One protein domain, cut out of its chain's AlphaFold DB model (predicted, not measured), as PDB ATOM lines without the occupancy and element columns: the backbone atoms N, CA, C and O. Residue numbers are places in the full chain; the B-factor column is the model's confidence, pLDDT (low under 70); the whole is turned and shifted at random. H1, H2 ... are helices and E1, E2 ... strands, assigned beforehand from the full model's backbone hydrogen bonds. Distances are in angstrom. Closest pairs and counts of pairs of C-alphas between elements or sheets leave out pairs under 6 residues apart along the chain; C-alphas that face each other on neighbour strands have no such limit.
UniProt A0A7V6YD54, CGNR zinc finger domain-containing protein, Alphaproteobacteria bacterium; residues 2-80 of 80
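This is residues 2 to 80 of the 80 residues of the protein "CGNR zinc finger domain-containing protein" of Alphaproteobacteria bacterium (UniProt A0A7V6YD54). A small two-stranded hairpin, E1 and E2, sits with its loops in the middle of an extended model, and two long helices run out from this small body to opposite ends: H1 as one arm, with residues 2 to 21 sticking out, and H3 as the other, with residues 70 to 80 sticking out. The short helix H2 lies between H1 and the hairpin, and a long loop, residues 48 to 59, leads from the hairpin to H3. The printed part has 79 residues with three named helices and two named strands, in the order H1, H2, E1, E2, H3; the sheet has the order E1 - E2, antiparallel, and the class is mostly helix. The whole is extended, with a radius of gyration of the C-alphas of 18.8 A, and spans 65 by 35 by 20 A, only just elongated.

E1 is residues 34 to 36, beginning at C-alpha 34 at (96.740, 116.769, 148.803), and E2 is residues 45 to 47. H2 is the four residues 30 to 33. H1 is residues 2 to 27, 38.2 A from first to last C-alpha, beginning at C-alpha 2 at (90.996, 82.046, 136.058). H3 is residues 60 to 78, 27.0 A long, ending at C-alpha 78 at (119.554, 122.195, 176.936).

E1 and E2 form a hairpin of antiparallel neighbours, with 147 degrees between their directions. The C-alphas of Arg 35 and Leu 46 face each other at 5.4 A. N 35 and O 46 are within hydrogen-bond range at 3.0 A, and N 46 and O 35 at 2.8 A. The closest C-alphas of H2 and E2 are those of Arg 33 and Val 47, 5.5 A apart. H1 and H2 are close but not clearly touching: their closest C-alphas, those of Val 25 and Gln 31, are 6.2 A apart. H1 is apart from E1, E2 and H3, and H3 is also apart from H2 and E1. In H1 and H3 every O i to N i+4 pair is within hydrogen-bond range; H2 is too short for such a pair, and its one O i to N i+3 pair is within range.

The two C-alphas farthest apart are those of Gly 2 and Ser 80, 66.9 A. Without the stretches that stand free, residues 2 to 21, which belong to H1, and residues 70 to 80, of which 70 to 78 belong to H3, the body of 48 residues spans 37 by 21 by 12 A. The links from H1 to H2 and from H2 to E1 are tight, that from E1 to E2 is short, and that from E2 to H3 is long, with 12 residues. The printed part has no cut. The mean pLDDT of the printed part is 87.2, and residues 2 to 8 and 79 to 80 are under 70.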
ATOM      1  N   GLY A   2      92.234  81.468 135.489       50.84
ATOM      2  CA  GLY A   2      90.996  82.046 136.058       50.84
ATOM      3  C   GLY A   2      91.213  83.095 137.162       50.84
ATOM      4  O   GLY A   2      90.554  84.129 137.161       50.84
ATOM      5  N   ALA A   3      92.172  82.867 138.067       55.66
ATOM      6  CA  ALA A   3      92.498  83.805 139.148       55.66
ATOM      7  C   ALA A   3      93.089  85.132 138.627       55.66
ATOM      8  O   ALA A   3      92.752  86.189 139.150       55.66
ATOM      9  N   ASP A   4      93.885  85.084 137.552       65.25
ATOM     10  CA  ASP A   4      94.533  86.261 136.952       65.25
ATOM     11  C   ASP A   4      93.521  87.261 136.374       65.25
ATOM     12  O   ASP A   4      93.703  88.468 136.498       65.25
ATOM     13  N   LEU A   5      92.420  86.773 135.785       60.81
ATOM     14  CA  LEU A   5      91.372  87.627 135.220       60.81
ATOM     15  C   LEU A   5      90.532  88.301 136.315       60.81
ATOM     16  O   LEU A   5      90.172  89.467 136.182       60.81
ATOM     17  N   VAL A   6      90.256  87.583 137.411       63.81
ATOM     18  CA  VAL A   6      89.549  88.132 138.580       63.81
ATOM     19  C   VAL A   6      90.405  89.197 139.266       63.81
ATOM     20  O   VAL A   6      89.901  90.278 139.542       63.81
ATOM     21  N   HIS A   7      91.708  88.949 139.441       67.50
ATOM     22  CA  HIS A   7      92.625  89.928 140.033       67.50
ATOM     23  C   HIS A   7      92.806  91.165 139.139       67.50
ATOM     24  O   HIS A   7      92.864  92.282 139.645       67.50
ATOM     25  N   LEU A   8      92.848  90.998 137.809       63.91
ATOM     26  CA  LEU A   8      92.884  92.118 136.861       63.91
ATOM     27  C   LEU A   8      91.605  92.965 136.912       63.91
ATOM     28  O   LEU A   8      91.685  94.193 136.890       63.91
ATOM     29  N   ALA A   9      90.434  92.326 136.992       70.88
ATOM     30  CA  ALA A   9      89.154  93.024 137.093       70.88
ATOM     31  C   ALA A   9      88.999  93.758 138.437       70.88
ATOM     32  O   ALA A   9      88.534  94.895 138.470       70.88
ATOM     33  N   GLU A  10      89.438  93.139 139.531       73.38
ATOM     34  CA  GLU A  10      89.425  93.730 140.871       73.38
ATOM     35  C   GLU A  10      90.377  94.933 140.960       73.38
ATOM     36  O   GLU A  10      89.999  96.000 141.446       73.38
ATOM     37  N   PHE A  11      91.576  94.820 140.381       78.19
ATOM     38  CA  PHE A  11      92.528  95.929 140.303       78.19
ATOM     39  C   PHE A  11      91.992  97.097 139.463       78.19
ATOM     40  O   PHE A  11      92.174  98.262 139.823       78.19
ATOM     41  N   ALA A  12      91.303  96.799 138.358       83.62
ATOM     42  CA  ALA A  12      90.691  97.815 137.509       83.62
ATOM     43  C   ALA A  12      89.568  98.577 138.230       83.62
ATOM     44  O   ALA A  12      89.490  99.797 138.099       83.62
ATOM     45  N   LEU A  13      88.734  97.889 139.019       89.12
ATOM     46  CA  LEU A  13      87.685  98.538 139.808       89.12
ATOM     47  C   LEU A  13      88.281  99.495 140.844       89.12
ATOM     48  O   LEU A  13      87.900 100.663 140.886       89.12
ATOM     49  N   ILE A  14      89.276  99.032 141.605       88.44
ATOM     50  CA  ILE A  14      89.972  99.861 142.597       88.44
ATOM     51  C   ILE A  14      90.585 101.100 141.930       88.44
ATOM     52  O   ILE A  14      90.474 102.208 142.452       88.44
ATOM     53  N   ALA A  15      91.199 100.949 140.753       89.19
ATOM     54  CA  ALA A  15      91.764 102.078 140.019       89.19
ATOM     55  C   ALA A  15      90.697 103.111 139.610       89.19
ATOM     56  O   ALA A  15      90.932 104.315 139.730       89.19
ATOM     57  N   VAL A  16      89.522 102.658 139.161       92.88
ATOM     58  CA  VAL A  16      88.397 103.541 138.813       92.88
ATOM     59  C   VAL A  16      87.855 104.261 140.046       92.88
ATOM     60  O   VAL A  16      87.640 105.470 139.995       92.88
ATOM     61  N   GLU A  17      87.677 103.560 141.164       92.50
ATOM     62  CA  GLU A  17      87.209 104.156 142.421       92.50
ATOM     63  C   GLU A  17      88.178 105.228 142.932       92.50
ATOM     64  O   GLU A  17      87.759 106.336 143.274       92.50
ATOM     65  N   VAL A  18      89.483 104.941 142.907       89.25
ATOM     66  CA  VAL A  18      90.527 105.908 143.273       89.25
ATOM     67  C   VAL A  18      90.500 107.123 142.342       89.25
ATOM     68  O   VAL A  18      90.611 108.257 142.812       89.25
ATOM     69  N   ALA A  19      90.323 106.914 141.034       89.56
ATOM     70  CA  ALA A  19      90.246 108.005 140.068       89.56
ATOM     71  C   ALA A  19      89.018 108.900 140.300       89.56
ATOM     72  O   ALA A  19      89.145 110.124 140.279       89.56
ATOM     73  N   LEU A  20      87.844 108.319 140.563       90.94
ATOM     74  CA  LEU A  20      86.627 109.080 140.857       90.94
ATOM     75  C   LEU A  20      86.748 109.855 142.172       90.94
ATOM     76  O   LEU A  20      86.451 111.049 142.197       90.94
ATOM     77  N   ALA A  21      87.280 109.229 143.224       86.06
ATOM     78  CA  ALA A  21      87.541 109.905 144.493       86.06
ATOM     79  C   ALA A  21      88.489 111.107 144.317       86.06
ATOM     80  O   ALA A  21      88.277 112.167 144.905       86.06
ATOM     81  N   LEU A  22      89.511 110.977 143.464       85.31
ATOM     82  CA  LEU A  22      90.413 112.082 143.142       85.31
ATOM     83  C   LEU A  22      89.704 113.204 142.363       85.31
ATOM     84  O   LEU A  22      89.924 114.381 142.649       85.31
ATOM     85  N   VAL A  23      88.845 112.859 141.399       87.88
ATOM     86  CA  VAL A  23      88.043 113.839 140.644       87.88
ATOM     87  C   VAL A  23      87.142 114.647 141.575       87.88
ATOM     88  O   VAL A  23      87.030 115.862 141.399       87.88
ATOM     89  N   ASP A  24      86.543 114.015 142.581       85.62
ATOM     90  CA  ASP A  24      85.686 114.705 143.543       85.62
ATOM     91  C   ASP A  24      86.472 115.714 144.389       85.62
ATOM     92  O   ASP A  24      86.024 116.850 144.553       85.62
ATOM     93  N   VAL A  25      87.692 115.373 144.821       82.38
ATOM     94  CA  VAL A  25      88.595 116.320 145.505       82.38
ATOM     95  C   VAL A  25      88.931 117.517 144.611       82.38
ATOM     96  O   VAL A  25      88.926 118.663 145.070       82.38
ATOM     97  N   ILE A  26      89.196 117.276 143.322       84.81
ATOM     98  CA  ILE A  26      89.487 118.342 142.353       84.81
ATOM     99  C   ILE A  26      88.273 119.260 142.182       84.81
ATOM    100  O   ILE A  26      88.429 120.481 142.251       84.81
ATOM    101  N   ARG A  27      87.075 118.689 141.988       85.69
ATOM    102  CA  ARG A  27      85.816 119.432 141.803       85.69
ATOM    103  C   ARG A  27      85.415 120.233 143.035       85.69
ATOM    104  O   ARG A  27      84.904 121.338 142.889       85.69
ATOM    105  N   ALA A  28      85.666 119.698 144.225       84.69
ATOM    106  CA  ALA A  28      85.406 120.382 145.485       84.69
ATOM    107  C   ALA A  28      86.394 121.529 145.769       84.69
ATOM    108  O   ALA A  28      86.215 122.264 146.738       84.69
ATOM    109  N   GLY A  29      87.445 121.695 144.954       82.81
ATOM    110  CA  GLY A  29      88.487 122.691 145.202       82.81
ATOM    111  C   GLY A  29      89.387 122.344 146.392       82.81
ATOM    112  O   GLY A  29      90.165 123.177 146.845       82.81
ATOM    113  N   GLU A  30      89.321 121.114 146.906       85.06
ATOM    114  CA  GLU A  30      90.044 120.690 148.108       85.06
ATOM    115  C   GLU A  30      91.463 120.181 147.801       85.06
ATOM    116  O   GLU A  30      92.046 119.424 148.580       85.06
ATOM    117  N   GLN A  31      92.066 120.613 146.687       84.88
ATOM    118  CA  GLN A  31      93.396 120.143 146.277       84.88
ATOM    119  C   GLN A  31      94.468 120.476 147.322       84.88
ATOM    120  O   GLN A  31      95.440 119.745 147.458       84.88
ATOM    121  N   ALA A  32      94.250 121.522 148.128       85.94
ATOM    122  CA  ALA A  32      95.109 121.891 149.253       85.94
ATOM    123  C   ALA A  32      95.230 120.799 150.338       85.94
ATOM    124  O   ALA A  32      96.152 120.845 151.153       85.94
ATOM    125  N   ARG A  33      94.321 119.812 150.362       86.81
ATOM    126  CA  ARG A  33      94.413 118.636 151.241       86.81
ATOM    127  C   ARG A  33      95.389 117.585 150.712       86.81
ATOM    128  O   ARG A  33      95.845 116.759 151.499       86.81
ATOM    129  N   LEU A  34      95.707 117.600 149.418       90.81
ATOM    130  CA  LEU A  34      96.740 116.769 148.803       90.81
ATOM    131  C   LEU A  34      98.073 117.510 148.875       90.81
ATOM    132  O   LEU A  34      98.273 118.529 148.219       90.81
ATOM    133  N   ARG A  35      98.982 117.014 149.711       92.25
ATOM    134  CA  ARG A  35     100.270 117.666 149.977       92.25
ATOM    135  C   ARG A  35     101.416 116.671 149.921       92.25
ATOM    136  O   ARG A  35     101.218 115.467 150.095       92.25
ATOM    137  N   VAL A  36     102.616 117.189 149.703       95.44
ATOM    138  CA  VAL A  36     103.859 116.440 149.916       95.44
ATOM    139  C   VAL A  36     104.137 116.371 151.419       95.44
ATOM    140  O   VAL A  36     103.729 117.250 152.174       95.44
ATOM    141  N   CYS A  37     104.761 115.284 151.860       97.44
ATOM    142  CA  CYS A  37     105.164 115.070 153.244       97.44
ATOM    143  C   CYS A  37     106.125 116.168 153.730       97.44
ATOM    144  O   CYS A  37     107.120 116.443 153.074       97.44
ATOM    145  N   ASP A  38     105.894 116.701 154.932       97.00
ATOM    146  CA  ASP A  38     106.770 117.701 155.571       97.00
ATOM    147  C   ASP A  38     108.064 117.107 156.166       97.00
ATOM    148  O   ASP A  38     108.806 117.804 156.853       97.00
ATOM    149  N   ALA A  39     108.296 115.798 156.035       97.38
ATOM    150  CA  ALA A  39     109.465 115.168 156.639       97.38
ATOM    151  C   ALA A  39     110.688 115.298 155.733       97.38
ATOM    152  O   ALA A  39     110.574 115.085 154.526       97.38
ATOM    153  N   ASP A  40     111.854 115.520 156.339       94.62
ATOM    154  CA  ASP A  40     113.123 115.587 155.613       94.62
ATOM    155  C   ASP A  40     113.332 114.320 154.772       94.62
ATOM    156  O   ASP A  40     113.009 113.202 155.215       94.62
ATOM    157  N   ASP A  41     113.834 114.517 153.550       93.44
ATOM    158  CA  ASP A  41     114.113 113.483 152.550       93.44
ATOM    159  C   ASP A  41     112.910 112.565 152.241       93.44
ATOM    160  O   ASP A  41     113.042 111.344 152.112       93.44
ATOM    161  N   CYS A  42     111.695 113.124 152.165       97.12
ATOM    162  CA  CYS A  42     110.483 112.363 151.854       97.12
ATOM    163  C   CYS A  42     109.585 113.046 150.817       97.12
ATOM    164  O   CYS A  42     108.939 114.044 151.099       97.12
ATOM    165  N   GLU A  43     109.428 112.408 149.657       96.81
ATOM    166  CA  GLU A  43     108.550 112.873 148.566       96.81
ATOM    167  C   GLU A  43     107.158 112.213 148.585       96.81
ATOM    168  O   GLU A  43     106.387 112.289 147.631       96.81
ATOM    169  N   GLY A  44     106.819 111.521 149.676       95.62
ATOM    170  CA  GLY A  44     105.539 110.826 149.794       95.62
ATOM    171  C   GLY A  44     104.357 111.795 149.808       95.62
ATOM    172  O   GLY A  44     104.392 112.817 150.490       95.62
ATOM    173  N   LEU A  45     103.275 111.438 149.117       93.31
ATOM    174  CA  LEU A  45     102.028 112.199 149.145       93.31
ATOM    175  C   LEU A  45     101.201 111.884 150.393       93.31
ATOM    176  O   LEU A  45     101.215 110.769 150.925       93.31
ATOM    177  N   LEU A  46     100.436 112.870 150.845       92.62
ATOM    178  CA  LEU A  46      99.421 112.713 151.873       92.62
ATOM    179  C   LEU A  46      98.104 113.351 151.443       92.62
ATOM    180  O   LEU A  46      98.080 114.404 150.814       92.62
ATOM    181  N   VAL A  47      97.008 112.720 151.856       89.69
ATOM    182  CA  VAL A  47      95.678 113.328 151.874       89.69
ATOM    183  C   VAL A  47      95.364 113.729 153.314       89.69
ATOM    184  O   VAL A  47      95.450 112.893 154.228       89.69
ATOM    185  N   ASP A  48      95.050 115.005 153.526       90.69
ATOM    186  CA  ASP A  48      94.697 115.573 154.822       90.69
ATOM    187  C   ASP A  48      93.189 115.500 155.092       90.69
ATOM    188  O   ASP A  48      92.412 116.410 154.793       90.69
ATOM    189  N   LEU A  49      92.802 114.387 155.712       85.19
ATOM    190  CA  LEU A  49      91.447 114.127 156.193       85.19
ATOM    191  C   LEU A  49      91.222 114.612 157.635       85.19
ATOM    192  O   LEU A  49      90.206 114.289 158.248       85.19
ATOM    193  N   SER A  50      92.169 115.353 158.220       87.00
ATOM    194  CA  SER A  50      91.973 115.920 159.552       87.00
ATOM    195  C   SER A  50      90.970 117.075 159.499       87.00
ATOM    196  O   SER A  50      90.866 117.814 158.514       87.00
ATOM    197  N   ARG A  51      90.240 117.260 160.603       84.88
ATOM    198  CA  ARG A  51      89.205 118.297 160.721       84.88
ATOM    199  C   ARG A  51      89.737 119.710 160.451       84.88
ATOM    200  O   ARG A  51      89.001 120.549 159.951       84.88
ATOM    201  N   ASN A  52      90.989 119.973 160.805       89.25
ATOM    202  CA  ASN A  52      91.617 121.294 160.782       89.25
ATOM    203  C   ASN A  52      92.792 121.407 159.797       89.25
ATOM    204  O   ASN A  52      93.544 122.372 159.883       89.25
ATOM    205  N   GLY A  53      92.988 120.442 158.895       87.19
ATOM    206  CA  GLY A  53      94.092 120.510 157.933       87.19
ATOM    207  C   GLY A  53      95.487 120.402 158.577       87.19
ATOM    208  O   GLY A  53      96.459 120.980 158.081       87.19
ATOM    209  N   SER A  54      95.586 119.692 159.704       91.31
ATOM    210  CA  SER A  54      96.804 119.564 160.511       91.31
ATOM    211  C   SER A  54      97.670 118.347 160.179       91.31
ATOM    212  O   SER A  54      98.713 118.162 160.811       91.31
ATOM    213  N   LYS A  55      97.298 117.497 159.214       94.25
ATOM    214  CA  LYS A  55      98.118 116.330 158.868       94.25
ATOM    215  C   LYS A  55      99.338 116.782 158.068       94.25
ATOM    216  O   LYS A  55      99.204 117.285 156.959       94.25
ATOM    217  N   ARG A  56     100.528 116.549 158.621       95.25
ATOM    218  CA  ARG A  56     101.809 116.994 158.037       95.25
ATOM    219  C   ARG A  56     102.631 115.885 157.383       95.25
ATOM    220  O   ARG A  56     103.471 116.148 156.535       95.25
ATOM    221  N   PHE A  57     102.400 114.629 157.764       97.38
ATOM    222  CA  PHE A  57     103.250 113.508 157.353       97.38
ATOM    223  C   PHE A  57     102.456 112.424 156.624       97.38
ATOM    224  O   PHE A  57     101.311 112.127 156.980       97.38
ATOM    225  N   CYS A  58     103.080 111.798 155.622       96.81
ATOM    226  CA  CYS A  58     102.462 110.730 154.826       96.81
ATOM    227  C   CYS A  58     102.193 109.452 155.637       96.81
ATOM    228  O   CYS A  58     101.284 108.692 155.312       96.81
ATOM    229  N   SER A  59     102.945 109.228 156.720       95.94
ATOM    230  CA  SER A  59     102.842 108.035 157.559       95.94
ATOM    231  C   SER A  59     103.249 108.298 159.008       95.94
ATOM    232  O   SER A  59     103.958 109.262 159.315       95.94
ATOM    233  N   ILE A  60     102.872 107.371 159.895       96.00
ATOM    234  CA  ILE A  60     103.318 107.342 161.298       96.00
ATOM    235  C   ILE A  60     104.851 107.284 161.382       96.00
ATOM    236  O   ILE A  60     105.453 107.945 162.223       96.00
ATOM    237  N   ARG A  61     105.505 106.551 160.469       96.62
ATOM    238  CA  ARG A  61     106.971 106.451 160.407       96.62
ATOM    239  C   ARG A  61     107.628 107.817 160.195       96.62
ATOM    240  O   ARG A  61     108.595 108.131 160.885       96.62
ATOM    241  N   CYS A  62     107.113 108.626 159.267       98.06
ATOM    242  CA  CYS A  62     107.620 109.981 159.033       98.06
ATOM    243  C   CYS A  62     107.358 110.898 160.232       98.06
ATOM    244  O   CYS A  62     108.275 111.593 160.661       98.06
ATOM    245  N   GLY A  63     106.171 110.822 160.845       97.06
ATOM    246  CA  GLY A  63     105.876 111.588 162.060       97.06
ATOM    247  C   GLY A  63     106.817 111.262 163.223       97.06
ATOM    248  O   GLY A  63     107.384 112.162 163.838       97.06
ATOM    249  N   ASN A  64     107.068 109.976 163.481       97.50
ATOM    250  CA  ASN A  64     107.991 109.554 164.535       97.50
ATOM    251  C   ASN A  64     109.432 109.996 164.257       97.50
ATOM    252  O   ASN A  64     110.124 110.413 165.185       97.50
ATOM    253  N   ARG A  65     109.883 109.941 162.995       96.69
ATOM    254  CA  ARG A  65     111.220 110.411 162.599       96.69
ATOM    255  C   ARG A  65     111.418 111.887 162.946       96.69
ATOM    256  O   ARG A  65     112.386 112.210 163.631       96.69
ATOM    257  N   MET A  66     110.478 112.746 162.550       97.50
ATOM    258  CA  MET A  66     110.564 114.186 162.821       97.50
ATOM    259  C   MET A  66     110.462 114.505 164.316       97.50
ATOM    260  O   MET A  66     111.210 115.337 164.824       97.50
ATOM    261  N   ASN A  67     109.613 113.787 165.059       96.38
ATOM    262  CA  ASN A  67     109.528 113.936 166.515       96.38
ATOM    263  C   ASN A  67     110.852 113.587 167.216       96.38
ATOM    264  O   ASN A  67     111.256 114.283 168.148       96.38
ATOM    265  N   MET A  68     111.535 112.526 166.772       96.38
ATOM    266  CA  MET A  68     112.840 112.138 167.313       96.38
ATOM    267  C   MET A  68     113.930 113.162 166.986       96.38
ATOM    268  O   MET A  68     114.742 113.457 167.862       96.38
ATOM    269  N   ALA A  69     113.948 113.713 165.768       94.75
ATOM    270  CA  ALA A  69     114.889 114.766 165.382       94.75
ATOM    271  C   ALA A  69     114.725 116.006 166.280       94.75
ATOM    272  O   ALA A  69     115.657 116.379 166.993       94.75
ATOM    273  N   ALA A  70     113.499 116.528 166.389       94.75
ATOM    274  CA  ALA A  70     113.185 117.675 167.242       94.75
ATOM    275  C   ALA A  70     113.443 117.409 168.739       94.75
ATOM    276  O   ALA A  70     113.711 118.320 169.523       94.75
ATOM    277  N   PHE A  71     113.323 116.161 169.196       95.12
ATOM    278  CA  PHE A  71     113.694 115.786 170.563       95.12
ATOM    279  C   PHE A  71     115.214 115.835 170.790       95.12
ATOM    280  O   PHE A  71     115.653 116.290 171.846       95.12
ATOM    281  N   ARG A  72     116.024 115.405 169.815       94.56
ATOM    282  CA  ARG A  72     117.495 115.459 169.898       94.56
ATOM    283  C   ARG A  72     118.016 116.896 169.908       94.56
ATOM    284  O   ARG A  72     118.830 117.211 170.766       94.56
ATOM    285  N   GLU A  73     117.493 117.761 169.040       93.88
ATOM    286  CA  GLU A  73     117.857 119.189 168.986       93.88
ATOM    287  C   GLU A  73     117.586 119.911 170.314       93.88
ATOM    288  O   GLU A  73     118.410 120.684 170.803       93.88
ATOM    289  N   ARG A  74     116.445 119.614 170.949       93.81
ATOM    290  CA  ARG A  74     116.100 120.172 172.264       93.81
ATOM    291  C   ARG A  74     117.047 119.703 173.367       93.81
ATOM    292  O   ARG A  74     117.388 120.497 174.236       93.81
ATOM    293  N   GLN A  75     117.481 118.442 173.339       94.12
ATOM    294  CA  GLN A  75     118.459 117.938 174.309       94.12
ATOM    295  C   GLN A  75     119.847 118.548 174.102       94.12
ATOM    296  O   GLN A  75     120.499 118.880 175.086       94.12
ATOM    297  N   SER A  76     120.288 118.733 172.853       90.38
ATOM    298  CA  SER A  76     121.572 119.389 172.585       90.38
ATOM    299  C   SER A  76     121.569 120.858 173.004       90.38
ATOM    300  O   SER A  76     122.566 121.317 173.541       90.38
ATOM    301  N   ALA A  77     120.448 121.566 172.822       84.69
ATOM    302  CA  ALA A  77     120.304 122.966 173.227       84.69
ATOM    303  C   ALA A  77     120.167 123.157 174.749       84.69
ATOM    304  O   ALA A  77     120.500 124.214 175.265       84.69
ATOM    305  N   ALA A  78     119.655 122.156 175.474       78.31
ATOM    306  CA  ALA A  78     119.554 122.195 176.936       78.31
ATOM    307  C   ALA A  78     120.862 121.796 177.646       78.31
ATOM    308  O   ALA A  78     121.002 122.034 178.844       78.31
ATOM    309  N   GLY A  79     121.784 121.144 176.930       68.94
ATOM    310  CA  GLY A  79     123.097 120.729 177.434       68.94
ATOM    311  C   GLY A  79     124.258 121.654 177.047       68.94
ATOM    312  O   GLY A  79     125.389 121.363 177.432       68.94
ATOM    313  N   SER A  80     123.989 122.717 176.283       53.44
ATOM    314  CA  SER A  80     124.929 123.775 175.870       53.44
ATOM    315  C   SER A  80     124.646 125.074 176.608       53.44
ATOM    316  O   SER A  80     125.618 125.737 177.023       53.44
TER     317      SER A  80